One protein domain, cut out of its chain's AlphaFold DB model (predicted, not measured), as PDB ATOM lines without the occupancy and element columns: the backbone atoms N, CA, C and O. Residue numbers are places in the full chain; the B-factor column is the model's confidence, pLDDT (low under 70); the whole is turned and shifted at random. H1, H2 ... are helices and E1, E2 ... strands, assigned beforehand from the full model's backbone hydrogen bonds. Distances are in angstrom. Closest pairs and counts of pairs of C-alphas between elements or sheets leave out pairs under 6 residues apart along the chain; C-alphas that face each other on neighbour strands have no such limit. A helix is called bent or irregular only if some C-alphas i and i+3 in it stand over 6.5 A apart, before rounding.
ATOM      1  N   GLN A 641     -37.156 -39.912  -9.701       70.06
ATOM      2  CA  GLN A 641     -37.653 -39.289  -8.477       70.06
ATOM      3  C   GLN A 641     -37.329 -37.795  -8.453       70.06
ATOM      4  O   GLN A 641     -38.249 -37.000  -8.285       70.06
ATOM      5  N   LEU A 642     -36.088 -37.396  -8.736       71.56
ATOM      6  CA  LEU A 642     -35.677 -35.996  -8.820       71.56
ATOM      7  C   LEU A 642     -36.489 -35.246  -9.884       71.56
ATOM      8  O   LEU A 642     -37.003 -34.170  -9.595       71.56
ATOM      9  N   LYS A 643     -36.703 -35.820 -11.079       70.19
ATOM     10  CA  LYS A 643     -37.589 -35.222 -12.099       70.19
ATOM     11  C   LYS A 643     -39.006 -34.998 -11.557       70.19
ATOM     12  O   LYS A 643     -39.586 -33.933 -11.761       70.19
ATOM     13  N   LYS A 644     -39.569 -35.977 -10.839       68.06
ATOM     14  CA  LYS A 644     -40.898 -35.857 -10.210       68.06
ATOM     15  C   LYS A 644     -40.913 -34.791  -9.115       68.06
ATOM     16  O   LYS A 644     -41.876 -34.021  -9.070       68.06
ATOM     17  N   VAL A 645     -39.879 -34.728  -8.275       68.69
ATOM     18  CA  VAL A 645     -39.712 -33.704  -7.236       68.69
ATOM     19  C   VAL A 645     -39.657 -32.330  -7.900       68.69
ATOM     20  O   VAL A 645     -40.592 -31.555  -7.721       68.69
ATOM     21  N   LEU A 646     -38.682 -32.076  -8.778       69.06
ATOM     22  CA  LEU A 646     -38.489 -30.796  -9.475       69.06
ATOM     23  C   LEU A 646     -39.719 -30.334 -10.273       69.06
ATOM     24  O   LEU A 646     -39.954 -29.137 -10.383       69.06
ATOM     25  N   SER A 647     -40.539 -31.253 -10.796       67.81
ATOM     26  CA  SER A 647     -41.767 -30.893 -11.525       67.81
ATOM     27  C   SER A 647     -42.920 -30.395 -10.643       67.81
ATOM     28  O   SER A 647     -43.748 -29.624 -11.118       67.81
ATOM     29  N   ASN A 648     -43.015 -30.837  -9.382       68.12
ATOM     30  CA  ASN A 648     -44.125 -30.473  -8.486       68.12
ATOM     31  C   ASN A 648     -43.704 -29.464  -7.406       68.12
ATOM     32  O   ASN A 648     -44.554 -28.786  -6.830       68.12
ATOM     33  N   PHE A 649     -42.408 -29.374  -7.111       73.25
ATOM     34  CA  PHE A 649     -41.888 -28.561  -6.019       73.25
ATOM     35  C   PHE A 649     -42.017 -27.047  -6.183       73.25
ATOM     36  O   PHE A 649     -42.356 -26.403  -5.194       73.25
ATOM     37  N   PRO A 650     -41.785 -26.454  -7.374       77.38
ATOM     38  CA  PRO A 650     -41.834 -25.003  -7.537       77.38
ATOM     39  C   PRO A 650     -43.161 -24.390  -7.086       77.38
ATOM     40  O   PRO A 650     -43.168 -23.394  -6.372       77.38
ATOM     41  N   GLU A 651     -44.291 -25.009  -7.446       75.00
ATOM     42  CA  GLU A 651     -45.619 -24.527  -7.042       75.00
ATOM     43  C   GLU A 651     -45.861 -24.689  -5.535       75.00
ATOM     44  O   GLU A 651     -46.442 -23.810  -4.899       75.00
ATOM     45  N   LEU A 652     -45.398 -25.798  -4.951       76.38
ATOM     46  CA  LEU A 652     -45.545 -26.066  -3.521       76.38
ATOM     47  C   LEU A 652     -44.716 -25.089  -2.679       76.38
ATOM     48  O   LEU A 652     -45.213 -24.538  -1.697       76.38
ATOM     49  N   LEU A 653     -43.471 -24.860  -3.092       83.31
ATOM     50  CA  LEU A 653     -42.550 -23.944  -2.439       83.31
ATOM     51  C   LEU A 653     -43.034 -22.498  -2.584       83.31
ATOM     52  O   LEU A 653     -43.082 -21.776  -1.592       83.31
ATOM     53  N   LYS A 654     -43.495 -22.097  -3.777       84.81
ATOM     54  CA  LYS A 654     -44.108 -20.780  -4.012       84.81
ATOM     55  C   LYS A 654     -45.275 -20.511  -3.059       84.81
ATOM     56  O   LYS A 654     -45.310 -19.456  -2.434       84.81
ATOM     57  N   SER A 655     -46.186 -21.472  -2.919       83.88
ATOM     58  CA  SER A 655     -47.349 -21.370  -2.030       83.88
ATOM     59  C   SER A 655     -46.932 -21.121  -0.572       83.88
ATOM     60  O   SER A 655     -47.388 -20.165   0.052       83.88
ATOM     61  N   LYS A 656     -45.964 -21.892  -0.057       87.31
ATOM     62  CA  LYS A 656     -45.430 -21.697   1.304       87.31
ATOM     63  C   LYS A 656     -44.692 -20.371   1.486       87.31
ATOM     64  O   LYS A 656     -44.798 -19.758   2.544       87.31
ATOM     65  N   VAL A 657     -43.950 -19.927   0.470       89.44
ATOM     66  CA  VAL A 657     -43.258 -18.630   0.489       89.44
ATOM     67  C   VAL A 657     -44.269 -17.486   0.581       89.44
ATOM     68  O   VAL A 657     -44.048 -16.566   1.361       89.44
ATOM     69  N   ILE A 658     -45.393 -17.555  -0.142       87.62
ATOM     70  CA  ILE A 658     -46.470 -16.555  -0.047       87.62
ATOM     71  C   ILE A 658     -46.996 -16.469   1.391       87.62
ATOM     72  O   ILE A 658     -47.020 -15.377   1.959       87.62
ATOM     73  N   GLU A 659     -47.330 -17.608   2.003       88.88
ATOM     74  CA  GLU A 659     -47.793 -17.671   3.398       88.88
ATOM     75  C   GLU A 659     -46.763 -17.091   4.384       88.88
ATOM     76  O   GLU A 659     -47.120 -16.312   5.265       88.88
ATOM     77  N   TYR A 660     -45.476 -17.416   4.221       90.50
ATOM     78  CA  TYR A 660     -44.407 -16.862   5.058       90.50
ATOM     79  C   TYR A 660     -44.298 -15.337   4.918       90.50
ATOM     80  O   TYR A 660     -44.205 -14.624   5.915       90.50
ATOM     81  N   THR A 661     -44.343 -14.817   3.688       86.88
ATOM     82  CA  THR A 661     -44.260 -13.368   3.456       86.88
ATOM     83  C   THR A 661     -45.472 -12.613   4.000       86.88
ATOM     84  O   THR A 661     -45.309 -11.502   4.498       86.88
ATOM     85  N   ALA A 662     -46.661 -13.222   3.992       87.06
ATOM     86  CA  ALA A 662     -47.849 -12.659   4.632       87.06
ATOM     87  C   ALA A 662     -47.669 -12.528   6.157       87.06
ATOM     88  O   ALA A 662     -47.940 -11.468   6.721       87.06
ATOM     89  N   LEU A 663     -47.100 -13.552   6.810       88.25
ATOM     90  CA  LEU A 663     -46.769 -13.505   8.240       88.25
ATOM     91  C   LEU A 663     -45.703 -12.445   8.576       88.25
ATOM     92  O   LEU A 663     -45.725 -11.892   9.674       88.25
ATOM     93  N   GLN A 664     -44.769 -12.142   7.664       85.75
ATOM     94  CA  GLN A 664     -43.806 -11.043   7.853       85.75
ATOM     95  C   GLN A 664     -44.471  -9.668   7.821       85.75
ATOM     96  O   GLN A 664     -44.129  -8.795   8.618       85.75
ATOM     97  N   VAL A 665     -45.432  -9.464   6.917       84.62
ATOM     98  CA  VAL A 665     -46.213  -8.220   6.880       84.62
ATOM     99  C   VAL A 665     -47.005  -8.061   8.178       84.62
ATOM    100  O   VAL A 665     -46.967  -6.995   8.788       84.62
ATOM    101  N   GLU A 666     -47.651  -9.129   8.644       84.00
ATOM    102  CA  GLU A 666     -48.413  -9.123   9.895       84.00
ATOM    103  C   GLU A 666     -47.548  -8.818  11.129       84.00
ATOM    104  O   GLU A 666     -47.937  -8.007  11.971       84.00
ATOM    105  N   GLU A 667     -46.347  -9.396  11.228       87.00
ATOM    106  CA  GLU A 667     -45.406  -9.077  12.308       87.00
ATOM    107  C   GLU A 667     -45.011  -7.596  12.303       87.00
ATOM    108  O   GLU A 667     -45.037  -6.953  13.354       87.00
ATOM    109  N   ASN A 668     -44.687  -7.037  11.132       84.19
ATOM    110  CA  ASN A 668     -44.327  -5.623  11.008       84.19
ATOM    111  C   ASN A 668     -45.472  -4.710  11.471       84.19
ATOM    112  O   ASN A 668     -45.231  -3.732  12.179       84.19
ATOM    113  N   VAL A 669     -46.719  -5.056  11.138       81.75
ATOM    114  CA  VAL A 669     -47.913  -4.329  11.599       81.75
ATOM    115  C   VAL A 669     -48.058  -4.411  13.123       81.75
ATOM    116  O   VAL A 669     -48.313  -3.396  13.773       81.75
ATOM    117  N   LEU A 670     -47.861  -5.590  13.722       81.56
ATOM    118  CA  LEU A 670     -47.913  -5.766  15.181       81.56
ATOM    119  C   LEU A 670     -46.791  -5.007  15.907       81.56
ATOM    120  O   LEU A 670     -47.035  -4.428  16.968       81.56
ATOM    121  N   LEU A 671     -45.578  -4.981  15.342       81.81
ATOM    122  CA  LEU A 671     -44.437  -4.236  15.880       81.81
ATOM    123  C   LEU A 671     -44.709  -2.731  15.891       81.81
ATOM    124  O   LEU A 671     -44.537  -2.103  16.935       81.81
ATOM    125  N   LEU A 672     -45.193  -2.168  14.781       76.25
ATOM    126  CA  LEU A 672     -45.539  -0.744  14.693       76.25
ATOM    127  C   LEU A 672     -46.580  -0.354  15.755       76.25
ATOM    128  O   LEU A 672     -46.364   0.585  16.523       76.25
ATOM    129  N   ARG A 673     -47.642  -1.157  15.913       74.44
ATOM    130  CA  ARG A 673     -48.672  -0.940  16.948       74.44
ATOM    131  C   ARG A 673     -48.134  -1.003  18.377       74.44
ATOM    132  O   ARG A 673     -48.680  -0.347  19.260       74.44
ATOM    133  N   SER A 674     -47.095  -1.801  18.626       72.94
ATOM    134  CA  SER A 674     -46.494  -1.917  19.960       72.94
ATOM    135  C   SER A 674     -45.690  -0.680  20.379       72.94
ATOM    136  O   SER A 674     -45.529  -0.449  21.576       72.94
ATOM    137  N   VAL A 675     -45.208   0.113  19.414       70.50
ATOM    138  CA  VAL A 675     -44.359   1.292  19.652       70.50
ATOM    139  C   VAL A 675     -45.187   2.571  19.761       70.50
ATOM    140  O   VAL A 675     -44.945   3.377  20.657       70.50
ATOM    141  N   GLU A 676     -46.164   2.764  18.876       60.81
ATOM    142  CA  GLU A 676     -46.841   4.061  18.732       60.81
ATOM    143  C   GLU A 676     -47.981   4.277  19.738       60.81
ATOM    144  O   GLU A 676     -48.382   5.414  19.964       60.81
ATOM    145  N   ASN A 677     -48.482   3.218  20.395       54.59
ATOM    146  CA  ASN A 677     -49.574   3.279  21.386       54.59
ATOM    147  C   ASN A 677     -50.842   4.023  20.886       54.59
ATOM    148  O   ASN A 677     -51.704   4.410  21.677       54.59
ATOM    149  N   GLU A 678     -50.954   4.218  19.571       51.12
ATOM    150  CA  GLU A 678     -52.019   4.934  18.882       51.12
ATOM    151  C   GLU A 678     -52.974   3.941  18.205       51.12
ATOM    152  O   GLU A 678     -52.572   2.991  17.537       51.12
ATOM    153  N   GLN A 679     -54.276   4.184  18.364       51.47
ATOM    154  CA  GLN A 679     -55.355   3.468  17.671       51.47
ATOM    155  C   GLN A 679     -55.589   3.979  16.231       51.47
ATOM    156  O   GLN A 679     -56.525   3.527  15.567       51.47
ATOM    157  N   SER A 680     -54.762   4.906  15.732       52.25
ATOM    158  CA  SER A 680     -54.813   5.439  14.364       52.25
ATOM    159  C   SER A 680     -53.990   4.592  13.386       52.25
ATOM    160  O   SER A 680     -52.815   4.803  13.138       52.25
ATOM    161  N   VAL A 681     -54.700   3.610  12.855       55.00
ATOM    162  CA  VAL A 681     -54.434   2.643  11.779       55.00
ATOM    163  C   VAL A 681     -53.679   3.168  10.551       55.00
ATOM    164  O   VAL A 681     -54.052   4.193   9.982       55.00
ATOM    165  N   TYR A 682     -52.792   2.325  10.015       61.28
ATOM    166  CA  TYR A 682     -52.579   2.211   8.570       61.28
ATOM    167  C   TYR A 682     -53.179   0.893   8.060       61.28
ATOM    168  O   TYR A 682     -52.840  -0.179   8.567       61.28
ATOM    169  N   ASP A 683     -54.093   0.975   7.090       77.94
ATOM    170  CA  ASP A 683     -54.504  -0.185   6.296       77.94
ATOM    171  C   ASP A 683     -53.257  -0.782   5.630       77.94
ATOM    172  O   ASP A 683     -52.393  -0.041   5.153       77.94
ATOM    173  N   TYR A 684     -53.148  -2.108   5.595       77.69
ATOM    174  CA  TYR A 684     -51.990  -2.774   4.999       77.69
ATOM    175  C   TYR A 684     -52.408  -3.749   3.907       77.69
ATOM    176  O   TYR A 684     -53.496  -4.327   3.931       77.69
ATOM    177  N   GLU A 685     -51.533  -3.923   2.920       82.44
ATOM    178  CA  GLU A 685     -51.743  -4.889   1.851       82.44
ATOM    179  C   GLU A 685     -51.091  -6.225   2.194       82.44
ATOM    180  O   GLU A 685     -49.926  -6.294   2.582       82.44
ATOM    181  N   GLU A 686     -51.848  -7.298   2.005       83.12
ATOM    182  CA  GLU A 686     -51.383  -8.670   2.153       83.12
ATOM    183  C   GLU A 686     -51.546  -9.406   0.820       83.12
ATOM    184  O   GLU A 686     -52.588  -9.317   0.156       83.12
ATOM    185  N   THR A 687     -50.524 -10.169   0.435       85.12
ATOM    186  CA  THR A 687     -50.611 -11.126  -0.671       85.12
ATOM    187  C   THR A 687     -51.131 -12.474  -0.204       85.12
ATOM    188  O   THR A 687     -50.608 -13.030   0.757       85.12
ATOM    189  N   TYR A 688     -52.073 -13.049  -0.945       83.81
ATOM    190  CA  TYR A 688     -52.613 -14.381  -0.678       83.81
ATOM    191  C   TYR A 688     -52.825 -15.174  -1.974       83.81
ATOM    192  O   TYR A 688     -52.914 -14.605  -3.067       83.81
ATOM    193  N   GLU A 689     -52.909 -16.501  -1.856       85.19
ATOM    194  CA  GLU A 689     -53.318 -17.369  -2.962       85.19
ATOM    195  C   GLU A 689     -54.835 -17.561  -2.962       85.19
ATOM    196  O   GLU A 689     -55.427 -18.053  -2.001       85.19
ATOM    197  N   GLU A 690     -55.465 -17.209  -4.076       86.69
ATOM    198  CA  GLU A 690     -56.862 -17.510  -4.352       86.69
ATOM    199  C   GLU A 690     -56.951 -18.714  -5.295       86.69
ATOM    200  O   GLU A 690     -56.357 -18.728  -6.378       86.69
ATOM    201  N   THR A 691     -57.730 -19.723  -4.912       87.25
ATOM    202  CA  THR A 691     -58.042 -20.849  -5.794       87.25
ATOM    203  C   THR A 691     -59.216 -20.479  -6.699       87.25
ATOM    204  O   THR A 691     -60.346 -20.321  -6.239       87.25
ATOM    205  N   GLU A 767     -60.553  -2.807  11.138       80.56
ATOM    206  CA  GLU A 767     -61.708  -3.507  11.687       80.56
ATOM    207  C   GLU A 767     -61.564  -5.013  11.461       80.56
ATOM    208  O   GLU A 767     -61.727  -5.788  12.402       80.56
ATOM    209  N   ALA A 768     -61.156  -5.408  10.252       81.62
ATOM    210  CA  ALA A 768     -60.898  -6.801   9.907       81.62
ATOM    211  C   ALA A 768     -59.715  -7.387  10.696       81.62
ATOM    212  O   ALA A 768     -59.757  -8.543  11.115       81.62
ATOM    213  N   PHE A 769     -58.668  -6.596  10.938       79.44
ATOM    214  CA  PHE A 769     -57.519  -7.027  11.734       79.44
ATOM    215  C   PHE A 769     -57.859  -7.200  13.224       79.44
ATOM    216  O   PHE A 769     -57.481  -8.192  13.844       79.44
ATOM    217  N   GLU A 770     -58.619  -6.272  13.806       77.44
ATOM    218  CA  GLU A 770     -59.114  -6.366  15.186       77.44
ATOM    219  C   GLU A 770     -60.078  -7.544  15.365       77.44
ATOM    220  O   GLU A 770     -60.057  -8.226  16.393       77.44
ATOM    221  N   GLU A 771     -60.927  -7.809  14.371       81.75
ATOM    222  CA  GLU A 771     -61.788  -8.992  14.353       81.75
ATOM    223  C   GLU A 771     -60.957 -10.280  14.309       81.75
ATOM    224  O   GLU A 771     -61.219 -11.196  15.094       81.75
ATOM    225  N   LYS A 772     -59.901 -10.317  13.484       81.00
ATOM    226  CA  LYS A 772     -58.950 -11.437  13.424       81.00
ATOM    227  C   LYS A 772     -58.305 -11.693  14.790       81.00
ATOM    228  O   LYS A 772     -58.434 -12.800  15.312       81.00
ATOM    229  N   LEU A 773     -57.731 -10.666  15.425       76.38
ATOM    230  CA  LEU A 773     -57.098 -10.776  16.749       76.38
ATOM    231  C   LEU A 773     -58.050 -11.299  17.834       76.38
ATOM    232  O   LEU A 773     -57.653 -12.122  18.667       76.38
ATOM    233  N   LYS A 774     -59.310 -10.842  17.823       78.31
ATOM    234  CA  LYS A 774     -60.353 -11.318  18.746       78.31
ATOM    235  C   LYS A 774     -60.726 -12.772  18.474       78.31
ATOM    236  O   LYS A 774     -60.889 -13.537  19.420       78.31
ATOM    237  N   SER A 775     -60.857 -13.153  17.205       75.81
ATOM    238  CA  SER A 775     -61.213 -14.519  16.809       75.81
ATOM    239  C   SER A 775     -60.120 -15.541  17.143       75.81
ATOM    240  O   SER A 775     -60.427 -16.670  17.521       75.81
ATOM    241  N   GLU A 776     -58.854 -15.124  17.093       75.19
ATOM    242  CA  GLU A 776     -57.677 -15.934  17.427       75.19
ATOM    243  C   GLU A 776     -57.333 -15.897  18.932       75.19
ATOM    244  O   GLU A 776     -56.346 -16.486  19.374       75.19
ATOM    245  N   ASN A 777     -58.190 -15.271  19.752       69.38
ATOM    246  CA  ASN A 777     -58.086 -15.238  21.215       69.38
ATOM    247  C   ASN A 777     -56.770 -14.615  21.731       69.38
ATOM    248  O   ASN A 777     -56.245 -15.000  22.782       69.38
ATOM    249  N   HIS A 778     -56.210 -13.637  21.015       70.50
ATOM    250  CA  HIS A 778     -55.020 -12.944  21.495       70.50
ATOM    251  C   HIS A 778     -55.373 -11.952  22.605       70.50
ATOM    252  O   HIS A 778     -56.066 -10.963  22.391       70.50
ATOM    253  N   ASN A 779     -54.845 -12.198  23.806       64.69
ATOM    254  CA  ASN A 779     -55.132 -11.377  24.988       64.69
ATOM    255  C   ASN A 779     -54.532  -9.957  24.916       64.69
ATOM    256  O   ASN A 779     -55.000  -9.062  25.615       64.69
ATOM    257  N   ASN A 780     -53.469  -9.760  24.128       75.06
ATOM    258  CA  ASN A 780     -52.823  -8.473  23.850       75.06
ATOM    259  C   ASN A 780     -51.872  -8.581  22.634       75.06
ATOM    260  O   ASN A 780     -51.593  -9.682  22.152       75.06
ATOM    261  N   ILE A 781     -51.336  -7.441  22.177       77.19
ATOM    262  CA  ILE A 781     -50.398  -7.348  21.038       77.19
ATOM    263  C   ILE A 781     -49.153  -8.225  21.250       77.19
ATOM    264  O   ILE A 781     -48.699  -8.876  20.315       77.19
ATOM    265  N   ALA A 782     -48.627  -8.313  22.478       79.25
ATOM    266  CA  ALA A 782     -47.455  -9.140  22.772       79.25
ATOM    267  C   ALA A 782     -47.732 -10.645  22.566       79.25
ATOM    268  O   ALA A 782     -46.872 -11.368  22.062       79.25
ATOM    269  N   HIS A 783     -48.936 -11.116  22.903       82.25
ATOM    270  CA  HIS A 783     -49.368 -12.490  22.646       82.25
ATOM    271  C   HIS A 783     -49.553 -12.765  21.146       82.25
ATOM    272  O   HIS A 783     -49.166 -13.830  20.669       82.25
ATOM    273  N   ALA A 784     -50.106 -11.812  20.389       82.75
ATOM    274  CA  ALA A 784     -50.209 -11.908  18.929       82.75
ATOM    275  C   ALA A 784     -48.832 -11.988  18.263       82.75
ATOM    276  O   ALA A 784     -48.572 -12.890  17.471       82.75
ATOM    277  N   LEU A 785     -47.914 -11.116  18.671       84.38
ATOM    278  CA  LEU A 785     -46.560 -11.058  18.129       84.38
ATOM    279  C   LEU A 785     -45.767 -12.341  18.405       84.38
ATOM    280  O   LEU A 785     -45.040 -12.814  17.535       84.38
ATOM    281  N   LYS A 786     -45.948 -12.946  19.587       86.75
ATOM    282  CA  LYS A 786     -45.357 -14.252  19.905       86.75
ATOM    283  C   LYS A 786     -45.862 -15.354  18.966       86.75
ATOM    284  O   LYS A 786     -45.050 -16.091  18.417       86.75
ATOM    285  N   ASN A 787     -47.174 -15.450  18.760       86.75
ATOM    286  CA  ASN A 787     -47.774 -16.503  17.937       86.75
ATOM    287  C   ASN A 787     -47.446 -16.339  16.445       86.75
ATOM    288  O   ASN A 787     -47.231 -17.335  15.753       86.75
ATOM    289  N   VAL A 788     -47.374 -15.099  15.947       87.31
ATOM    290  CA  VAL A 788     -46.939 -14.816  14.569       87.31
ATOM    291  C   VAL A 788     -45.478 -15.221  14.380       87.31
ATOM    292  O   VAL A 788     -45.177 -15.907  13.408       87.31
ATOM    293  N   LYS A 789     -44.587 -14.898  15.330       87.88
ATOM    294  CA  LYS A 789     -43.185 -15.353  15.298       87.88
ATOM    295  C   LYS A 789     -43.060 -16.876  15.303       87.88
ATOM    296  O   LYS A 789     -42.346 -17.424  14.474       87.88
ATOM    297  N   GLU A 790     -43.802 -17.567  16.166       91.25
ATOM    298  CA  GLU A 790     -43.825 -19.037  16.197       91.25
ATOM    299  C   GLU A 790     -44.349 -19.625  14.873       91.25
ATOM    300  O   GLU A 790     -43.791 -20.580  14.331       91.25
ATOM    301  N   SER A 791     -45.382 -19.014  14.287       90.06
ATOM    302  CA  SER A 791     -45.919 -19.413  12.980       90.06
ATOM    303  C   SER A 791     -44.917 -19.182  11.846       90.06
ATOM    304  O   SER A 791     -44.803 -20.025  10.952       90.06
ATOM    305  N   GLN A 792     -44.158 -18.082  11.886       88.75
ATOM    306  CA  GLN A 792     -43.071 -17.819  10.943       88.75
ATOM    307  C   GLN A 792     -41.947 -18.846  11.075       88.75
ATOM    308  O   GLN A 792     -41.496 -19.361  10.054       88.75
ATOM    309  N   GLU A 793     -41.506 -19.171  12.293       89.38
ATOM    310  CA  GLU A 793     -40.468 -20.182  12.535       89.38
ATOM    311  C   GLU A 793     -40.897 -21.552  12.006       89.38
ATOM    312  O   GLU A 793     -40.151 -22.182  11.254       89.38
ATOM    313  N   ASN A 794     -42.133 -21.967  12.296       89.75
ATOM    314  CA  ASN A 794     -42.704 -23.209  11.773       89.75
ATOM    315  C   ASN A 794     -42.753 -23.211  10.239       89.75
ATOM    316  O   ASN A 794     -42.319 -24.170   9.598       89.75
ATOM    317  N   LYS A 795     -43.228 -22.121   9.620       89.19
ATOM    318  CA  LYS A 795     -43.311 -22.015   8.155       89.19
ATOM    319  C   LYS A 795     -41.926 -22.008   7.507       89.19
ATOM    320  O   LYS A 795     -41.721 -22.657   6.483       89.19
ATOM    321  N   LYS A 796     -40.963 -21.318   8.118       88.50
ATOM    322  CA  LYS A 796     -39.565 -21.287   7.685       88.50
ATOM    323  C   LYS A 796     -38.950 -22.686   7.766       88.50
ATOM    324  O   LYS A 796     -38.346 -23.117   6.789       88.50
ATOM    325  N   ALA A 797     -39.176 -23.428   8.850       86.75
ATOM    326  CA  ALA A 797     -38.729 -24.815   8.988       86.75
ATOM    327  C   ALA A 797     -39.340 -25.744   7.922       86.75
ATOM    328  O   ALA A 797     -38.622 -26.548   7.331       86.75
ATOM    329  N   GLU A 798     -40.634 -25.603   7.610       86.44
ATOM    330  CA  GLU A 798     -41.278 -26.350   6.517       86.44
ATOM    331  C   GLU A 798     -40.642 -26.055   5.152       86.44
ATOM    332  O   GLU A 798     -40.472 -26.968   4.342       86.44
ATOM    333  N   ILE A 799     -40.307 -24.788   4.890       88.06
ATOM    334  CA  ILE A 799     -39.640 -24.358   3.655       88.06
ATOM    335  C   ILE A 799     -38.222 -24.934   3.576       88.06
ATOM    336  O   ILE A 799     -37.842 -25.461   2.532       88.06
ATOM    337  N   PHE A 800     -37.459 -24.903   4.671       85.62
ATOM    338  CA  PHE A 800     -36.125 -25.508   4.712       85.62
ATOM    339  C   PHE A 800     -36.177 -27.017   4.507       85.62
ATOM    340  O   PHE A 800     -35.513 -27.509   3.607       85.62
ATOM    341  N   ALA A 801     -37.026 -27.744   5.240       83.69
ATOM    342  CA  ALA A 801     -37.187 -29.192   5.067       83.69
ATOM    343  C   ALA A 801     -37.542 -29.572   3.618       83.69
ATOM    344  O   ALA A 801     -37.157 -30.624   3.101       83.69
ATOM    345  N   GLN A 802     -38.270 -28.686   2.944       80.31
ATOM    346  CA  GLN A 802     -38.560 -28.825   1.535       80.31
ATOM    347  C   GLN A 802     -37.310 -28.675   0.652       80.31
ATOM    348  O   GLN A 802     -37.024 -29.550  -0.169       80.31
ATOM    349  N   VAL A 803     -36.546 -27.602   0.825       84.69
ATOM    350  CA  VAL A 803     -35.290 -27.394   0.090       84.69
ATOM    351  C   VAL A 803     -34.286 -28.530   0.358       84.69
ATOM    352  O   VAL A 803     -33.689 -29.033  -0.593       84.69
ATOM    353  N   GLU A 804     -34.193 -29.017   1.602       83.25
ATOM    354  CA  GLU A 804     -33.388 -30.191   1.984       83.25
ATOM    355  C   GLU A 804     -33.760 -31.434   1.172       83.25
ATOM    356  O   GLU A 804     -32.884 -32.125   0.670       83.25
ATOM    357  N   THR A 805     -35.055 -31.685   0.945       79.38
ATOM    358  CA  THR A 805     -35.499 -32.847   0.152       79.38
ATOM    359  C   THR A 805     -34.962 -32.794  -1.284       79.38
ATOM    360  O   THR A 805     -34.599 -33.823  -1.853       79.38
ATOM    361  N   ILE A 806     -34.905 -31.601  -1.894       78.00
ATOM    362  CA  ILE A 806     -34.283 -31.435  -3.216       78.00
ATOM    363  C   ILE A 806     -32.778 -31.685  -3.117       78.00
ATOM    364  O   ILE A 806     -32.231 -32.362  -3.992       78.00
ATOM    365  N   ARG A 807     -32.122 -31.152  -2.080       83.50
ATOM    366  CA  ARG A 807     -30.680 -31.325  -1.878       83.50
ATOM    367  C   ARG A 807     -30.313 -32.795  -1.739       83.50
ATOM    368  O   ARG A 807     -29.482 -33.265  -2.503       83.50
ATOM    369  N   ASP A 808     -31.008 -33.529  -0.878       79.31
ATOM    370  CA  ASP A 808     -30.791 -34.958  -0.659       79.31
ATOM    371  C   ASP A 808     -30.908 -35.758  -1.963       79.31
ATOM    372  O   ASP A 808     -30.046 -36.583  -2.262       79.31
ATOM    373  N   CYS A 809     -31.923 -35.481  -2.792       72.38
ATOM    374  CA  CYS A 809     -32.065 -36.143  -4.092       72.38
ATOM    375  C   CYS A 809     -30.915 -35.811  -5.060       72.38
ATOM    376  O   CYS A 809     -30.459 -36.684  -5.801       72.38
ATOM    377  N   ILE A 810     -30.456 -34.556  -5.090       76.06
ATOM    378  CA  ILE A 810     -29.338 -34.117  -5.939       76.06
ATOM    379  C   ILE A 810     -28.034 -34.771  -5.468       76.06
ATOM    380  O   ILE A 810     -27.321 -35.362  -6.282       76.06
ATOM    381  N   ASP A 811     -27.768 -34.741  -4.164       78.25
ATOM    382  CA  ASP A 811     -26.577 -35.317  -3.538       78.25
ATOM    383  C   ASP A 811     -26.533 -36.838  -3.688       78.25
ATOM    384  O   ASP A 811     -25.461 -37.415  -3.876       78.25
ATOM    385  N   GLN A 812     -27.683 -37.512  -3.617       73.12
ATOM    386  CA  GLN A 812     -27.778 -38.951  -3.856       73.12
ATOM    387  C   GLN A 812     -27.404 -39.288  -5.307       73.12
ATOM    388  O   GLN A 812     -26.570 -40.163  -5.543       73.12
ATOM    389  N   ILE A 813     -27.921 -38.546  -6.293       71.00
ATOM    390  CA  ILE A 813     -27.569 -38.767  -7.706       71.00
ATOM    391  C   ILE A 813     -26.087 -38.481  -7.966       71.00
ATOM    392  O   ILE A 813     -25.456 -39.236  -8.709       71.00
ATOM    393  N   ASP A 814     -25.518 -37.433  -7.371       76.06
ATOM    394  CA  ASP A 814     -24.092 -37.103  -7.518       76.06
ATOM    395  C   ASP A 814     -23.179 -38.168  -6.878       76.06
ATOM    396  O   ASP A 814     -22.141 -38.560  -7.431       76.06
ATOM    397  N   ARG A 815     -23.606 -38.740  -5.746       74.69
ATOM    398  CA  ARG A 815     -22.918 -39.874  -5.117       74.69
ATOM    399  C   ARG A 815     -22.933 -41.120  -5.990       74.69
ATOM    400  O   ARG A 815     -21.894 -41.775  -6.077       74.69
ATOM    401  N   LEU A 816     -24.047 -41.429  -6.648       73.75
ATOM    402  CA  LEU A 816     -24.236 -42.709  -7.337       73.75
ATOM    403  C   LEU A 816     -23.866 -42.681  -8.830       73.75
ATOM    404  O   LEU A 816     -23.458 -43.708  -9.372       73.75
ATOM    405  N   SER A 817     -23.987 -41.541  -9.517       76.88
ATOM    406  CA  SER A 817     -23.833 -41.453 -10.978       76.88
ATOM    407  C   SER A 817     -22.419 -41.092 -11.447       76.88
ATOM    408  O   SER A 817     -21.670 -40.403 -10.762       76.88
ATOM    409  N   LEU A 818     -22.067 -41.499 -12.677       74.88
ATOM    410  CA  LEU A 818     -20.872 -41.007 -13.386       74.88
ATOM    411  C   LEU A 818     -20.976 -39.547 -13.857       74.88
ATOM    412  O   LEU A 818     -19.964 -38.955 -14.233       74.88
ATOM    413  N   ALA A 819     -22.187 -38.992 -13.916       73.06
ATOM    414  CA  ALA A 819     -22.431 -37.596 -14.259       73.06
ATOM    415  C   ALA A 819     -23.062 -36.871 -13.076       73.06
ATOM    416  O   ALA A 819     -24.103 -37.312 -12.578       73.06
ATOM    417  N   SER A 820     -22.488 -35.728 -12.709       64.56
ATOM    418  CA  SER A 820     -23.125 -34.814 -11.769       64.56
ATOM    419  C   SER A 820     -24.464 -34.310 -12.321       64.56
ATOM    420  O   SER A 820     -24.623 -34.174 -13.541       64.56
ATOM    421  N   PRO A 821     -25.453 -34.045 -11.456       63.22
ATOM    422  CA  PRO A 821     -26.692 -33.395 -11.859       63.22
ATOM    423  C   PRO A 821     -26.413 -32.051 -12.548       63.22
ATOM    424  O   PRO A 821     -25.618 -31.250 -12.066       63.22
ATOM    425  N   ASN A 822     -27.113 -31.760 -13.650       61.34
ATOM    426  CA  ASN A 822     -27.031 -30.454 -14.329       61.34
ATOM    427  C   ASN A 822     -27.694 -29.313 -13.529       61.34
ATOM    428  O   ASN A 822     -27.674 -28.161 -13.955       61.34
ATOM    429  N   THR A 823     -28.321 -29.631 -12.396       66.69
ATOM    430  CA  THR A 823     -29.074 -28.702 -11.558       66.69
ATOM    431  C   THR A 823     -28.660 -28.924 -10.114       66.69
ATOM    432  O   THR A 823     -28.710 -30.052  -9.630       66.69
ATOM    433  N   ASN A 824     -28.271 -27.850  -9.431       77.62
ATOM    434  CA  ASN A 824     -28.073 -27.823  -7.985       77.62
ATOM    435  C   ASN A 824     -29.177 -26.976  -7.328       77.62
ATOM    436  O   ASN A 824     -29.929 -26.278  -8.016       77.62
ATOM    437  N   VAL A 825     -29.281 -27.037  -5.998       83.00
ATOM    438  CA  VAL A 825     -30.308 -26.302  -5.238       83.00
ATOM    439  C   VAL A 825     -30.250 -24.802  -5.529       83.00
ATOM    440  O   VAL A 825     -31.280 -24.172  -5.754       83.00
ATOM    441  N   LYS A 826     -29.045 -24.236  -5.622       84.19
ATOM    442  CA  LYS A 826     -28.836 -22.821  -5.938       84.19
ATOM    443  C   LYS A 826     -29.402 -22.439  -7.305       84.19
ATOM    444  O   LYS A 826     -30.099 -21.435  -7.409       84.19
ATOM    445  N   GLN A 827     -29.153 -23.243  -8.338       82.69
ATOM    446  CA  GLN A 827     -29.697 -23.030  -9.678       82.69
ATOM    447  C   GLN A 827     -31.222 -23.161  -9.675       82.69
ATOM    448  O   GLN A 827     -31.898 -22.320 -10.253       82.69
ATOM    449  N   PHE A 828     -31.770 -24.149  -8.964       84.44
ATOM    450  CA  PHE A 828     -33.217 -24.298  -8.799       84.44
ATOM    451  C   PHE A 828     -33.856 -23.056  -8.153       84.44
ATOM    452  O   PHE A 828     -34.840 -22.521  -8.666       84.44
ATOM    453  N   LEU A 829     -33.280 -22.556  -7.054       87.50
ATOM    454  CA  LEU A 829     -33.748 -21.333  -6.395       87.50
ATOM    455  C   LEU A 829     -33.593 -20.110  -7.311       87.50
ATOM    456  O   LEU A 829     -34.481 -19.259  -7.350       87.50
ATOM    457  N   GLN A 830     -32.516 -20.042  -8.096       87.94
ATOM    458  CA  GLN A 830     -32.291 -18.972  -9.067       87.94
ATOM    459  C   GLN A 830     -33.336 -18.977 -10.189       87.94
ATOM    460  O   GLN A 830     -33.855 -17.918 -10.547       87.94
ATOM    461  N   ASP A 831     -33.698 -20.151 -10.705       85.31
ATOM    462  CA  ASP A 831     -34.748 -20.302 -11.715       85.31
ATOM    463  C   ASP A 831     -36.103 -19.837 -11.166       85.31
ATOM    464  O   ASP A 831     -36.858 -19.148 -11.861       85.31
ATOM    465  N   MET A 832     -36.396 -20.127  -9.892       85.50
ATOM    466  CA  MET A 832     -37.589 -19.593  -9.231       85.50
ATOM    467  C   MET A 832     -37.536 -18.073  -9.058       85.50
ATOM    468  O   MET A 832     -38.535 -17.408  -9.324       85.50
ATOM    469  N   ILE A 833     -36.393 -17.503  -8.656       89.81
ATOM    470  CA  ILE A 833     -36.211 -16.045  -8.542       89.81
ATOM    471  C   ILE A 833     -36.469 -15.372  -9.895       89.81
ATOM    472  O   ILE A 833     -37.202 -14.381  -9.962       89.81
ATOM    473  N   THR A 834     -35.916 -15.917 -10.981       89.31
ATOM    474  CA  THR A 834     -36.146 -15.416 -12.343       89.31
ATOM    475  C   THR A 834     -37.616 -15.575 -12.754       89.31
ATOM    476  O   THR A 834     -38.188 -14.660 -13.349       89.31
ATOM    477  N   SER A 835     -38.267 -16.692 -12.411       86.69
ATOM    478  CA  SER A 835     -39.703 -16.897 -12.662       86.69
ATOM    479  C   SER A 835     -40.576 -15.868 -11.937       86.69
ATOM    480  O   SER A 835     -41.436 -15.253 -12.562       86.69
ATOM    481  N   GLU A 836     -40.331 -15.620 -10.649       87.25
ATOM    482  CA  GLU A 836     -41.074 -14.622  -9.868       87.25
ATOM    483  C   GLU A 836     -40.837 -13.200 -10.387       87.25
ATOM    484  O   GLU A 836     -41.792 -12.447 -10.571       87.25
ATOM    485  N   THR A 837     -39.586 -12.859 -10.709       88.44
ATOM    486  CA  THR A 837     -39.220 -11.539 -11.252       88.44
ATOM    487  C   THR A 837     -39.847 -11.299 -12.628       88.44
ATOM    488  O   THR A 837     -40.307 -10.200 -12.916       88.44
ATOM    489  N   SER A 838     -39.885 -12.319 -13.491       87.12
ATOM    490  CA  SER A 838     -40.444 -12.192 -14.846       87.12
ATOM    491  C   SER A 838     -41.970 -12.109 -14.867       87.12
ATOM    492  O   SER A 838     -42.523 -11.371 -15.681       87.12
ATOM    493  N   LYS A 839     -42.656 -12.847 -13.986       85.62
ATOM    494  CA  LYS A 839     -44.120 -12.801 -13.872       85.62
ATOM    495  C   LYS A 839     -44.609 -11.532 -13.174       85.62
ATOM    496  O   LYS A 839     -45.708 -11.084 -13.488       85.62
ATOM    497  N   ALA A 840     -43.811 -10.982 -12.251       85.25
ATOM    498  CA  ALA A 840     -44.095  -9.756 -11.502       85.25
ATOM    499  C   ALA A 840     -45.508  -9.732 -10.872       85.25
ATOM    500  O   ALA A 840     -46.195  -8.712 -10.860       85.25
ATOM    501  N   GLU A 841     -45.963 -10.886 -10.372       82.31
ATOM    502  CA  GLU A 841     -47.243 -11.016  -9.664       82.31
ATOM    503  C   GLU A 841     -47.202 -10.244  -8.335       82.31
ATOM    504  O   GLU A 841     -46.143 -10.142  -7.723       82.31
ATOM    505  N   SER A 842     -48.338  -9.744  -7.839       78.19
ATOM    506  CA  SER A 842     -48.382  -8.878  -6.648       78.19
ATOM    507  C   SER A 842     -47.525  -9.389  -5.474       78.19
ATOM    508  O   SER A 842     -47.581 -10.573  -5.132       78.19
ATOM    509  N   GLY A 843     -46.721  -8.499  -4.877       78.44
ATOM    510  CA  GLY A 843     -45.777  -8.773  -3.778       78.44
ATOM    511  C   GLY A 843     -44.601  -9.696  -4.124       78.44
ATOM    512  O   GLY A 843     -44.028 -10.332  -3.235       78.44
ATOM    513  N   TRP A 844     -44.239  -9.799  -5.406       84.44
ATOM    514  CA  TRP A 844     -43.085 -10.579  -5.862       84.44
ATOM    515  C   TRP A 844     -41.760 -10.083  -5.273       84.44
ATOM    516  O   TRP A 844     -40.872 -10.902  -5.055       84.44
ATOM    517  N   GLU A 845     -41.612  -8.793  -4.959       86.31
ATOM    518  CA  GLU A 845     -40.371  -8.226  -4.416       86.31
ATOM    519  C   GLU A 845     -40.007  -8.855  -3.065       86.31
ATOM    520  O   GLU A 845     -38.852  -9.225  -2.834       86.31
ATOM    521  N   VAL A 846     -41.002  -9.029  -2.188       84.06
ATOM    522  CA  VAL A 846     -40.829  -9.634  -0.858       84.06
ATOM    523  C   VAL A 846     -40.481 -11.117  -0.992       84.06
ATOM    524  O   VAL A 846     -39.560 -11.603  -0.334       84.06
ATOM    525  N   ARG A 847     -41.145 -11.830  -1.913       88.31
ATOM    526  CA  ARG A 847     -40.835 -13.240  -2.203       88.31
ATOM    527  C   ARG A 847     -39.431 -13.407  -2.768       88.31
ATOM    528  O   ARG A 847     -38.692 -14.266  -2.306       88.31
ATOM    529  N   VAL A 848     -39.035 -12.572  -3.727       90.00
ATOM    530  CA  VAL A 848     -37.687 -12.595  -4.312       90.00
ATOM    531  C   VAL A 848     -36.629 -12.294  -3.258       90.00
ATOM    532  O   VAL A 848     -35.583 -12.940  -3.266       90.00
ATOM    533  N   LYS A 849     -36.884 -11.361  -2.334       89.44
ATOM    534  CA  LYS A 849     -35.978 -11.097  -1.212       89.44
ATOM    535  C   LYS A 849     -35.771 -12.355  -0.363       89.44
ATOM    536  O   LYS A 849     -34.630 -12.764  -0.178       89.44
ATOM    537  N   PHE A 850     -36.850 -13.011   0.059       88.69
ATOM    538  CA  PHE A 850     -36.758 -14.242   0.849       88.69
ATOM    539  C   PHE A 850     -36.101 -15.403   0.081       88.69
ATOM    540  O   PHE A 850     -35.264 -16.116   0.628       88.69
ATOM    541  N   LEU A 851     -36.407 -15.572  -1.208       88.94
ATOM    542  CA  LEU A 851     -35.761 -16.584  -2.051       88.94
ATOM    543  C   LEU A 851     -34.256 -16.330  -2.221       88.94
ATOM    544  O   LEU A 851     -33.481 -17.283  -2.254       88.94
ATOM    545  N   LYS A 852     -33.825 -15.064  -2.300       89.12
ATOM    546  CA  LYS A 852     -32.400 -14.696  -2.309       89.12
ATOM    547  C   LYS A 852     -31.726 -14.996  -0.974       89.12
ATOM    548  O   LYS A 852     -30.599 -15.478  -0.978       89.12
ATOM    549  N   GLU A 853     -32.404 -14.739   0.143       88.19
ATOM    550  CA  GLU A 853     -31.918 -15.110   1.479       88.19
ATOM    551  C   GLU A 853     -31.741 -16.632   1.584       88.19
ATOM    552  O   GLU A 853     -30.657 -17.092   1.934       88.19
ATOM    553  N   LEU A 854     -32.741 -17.418   1.170       85.62
ATOM    554  CA  LEU A 854     -32.635 -18.880   1.086       85.62
ATOM    555  C   LEU A 854     -31.463 -19.324   0.203       85.62
ATOM    556  O   LEU A 854     -30.663 -20.152   0.622       85.62
ATOM    557  N   ALA A 855     -31.317 -18.742  -0.989       83.75
ATOM    558  CA  ALA A 855     -30.228 -19.079  -1.905       83.75
ATOM    559  C   ALA A 855     -28.842 -18.685  -1.369       83.75
ATOM    560  O   ALA A 855     -27.851 -19.297  -1.756       83.75
ATOM    561  N   SER A 856     -28.754 -17.679  -0.494       79.94
ATOM    562  CA  SER A 856     -27.500 -17.280   0.157       79.94
ATOM    563  C   SER A 856     -27.062 -18.236   1.269       79.94
ATOM    564  O   SER A 856     -25.876 -18.291   1.589       79.94
ATOM    565  N   CYS A 857     -27.999 -19.010   1.825       73.94
ATOM    566  CA  CYS A 857     -27.704 -20.079   2.777       73.94
ATOM    567  C   CYS A 857     -27.140 -21.339   2.093       73.94
ATOM    568  O   CYS A 857     -26.524 -22.162   2.767       73.94
ATOM    569  N   GLU A 858     -27.314 -21.484   0.774       67.69
ATOM    570  CA  GLU A 858     -26.717 -22.561  -0.021       67.69
ATOM    571  C   GLU A 858     -25.261 -22.208  -0.382       67.69
ATOM    572  O   GLU A 858     -25.014 -21.220  -1.085       67.69
ATOM    573  N   LYS A 859     -24.294 -23.007   0.096       48.34
ATOM    574  CA  LYS A 859     -22.863 -22.852  -0.228       48.34
ATOM    575  C   LYS A 859     -22.521 -23.441  -1.592       48.34
ATOM    576  O   LYS A 859     -22.783 -24.646  -1.788       48.34
TER     577      LYS A 859
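This is residues 641 to 691 and 767 to 859 of the 859 residues of an uncharacterized protein of Stichopus japonicus (UniProt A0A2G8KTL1). Two long helices, H1 and H3, run side by side in opposite ways as a rod, and a shorter helical hairpin of H4 and H5 packs across H1 through H5. Strand E1 passes along H1, and short H2 sits near the beginning of H3. The 144 printed residues hold five named helices and one named strand, in the order H1, E1, H2, H3, H4, H5; the class is mostly helix. The whole is loose, with a radius of gyration of the C-alphas of 18.5 A and spans of 64, 29 and 29 A.

H1, residues 641 to 676, touches H3, residues 781 to 816, at a shallow tilt of 22 degrees, opposite ways; their closest C-alphas, of Leu 642 and Cys 809, are 6.0 A apart. With residues 657 to 661 alone, H1 touches H5, residues 844 to 857, at a steep tilt of 69 degrees, only just short of about perpendicular; the closest C-alphas are those of Val 657 and Arg 847, 6.5 A. H5 forms a hairpin with H4, residues 825 to 839, at 11 degrees; C-alphas 833 and 848 come closest, 5.7 A. H4 touches H3 with Val 825 alone, 6.1 A from Arg 807 between C-alphas. E1, residues 684 to 691, pairs with no named strand; its C-alpha 686 is 5.9 A from C-alpha 662, their closest. H2, residues 767 to 775, touches no helix. Every O i to N i+4 pair is within hydrogen-bond range in H2, H3, H4 and H5, and 29 of 32 in H1.

H1 spans 52.0 A from C-alpha 641 at (-37.653, -39.289, -8.477); it is irregular, C-alphas 647 and 650 being 7.1 A apart, with a kink of 42 degrees near residue 648. H3 spans 52.3 A, E1 21.9 A, H4 21.2 A, H5 20.0 A and H2 12.2 A. H5 ends at C-alpha 857, (-27.704, -20.079, 2.777).

Residues 692 to 766 are not printed, and C-alphas 691 and 767 are 24.9 A apart across the cut. Of the links that are printed whole, none is long. Residues 675 to 680 stand free. Mean pLDDT of the printed part is 79.5, with 20 residues under 70, among them 676 to 682.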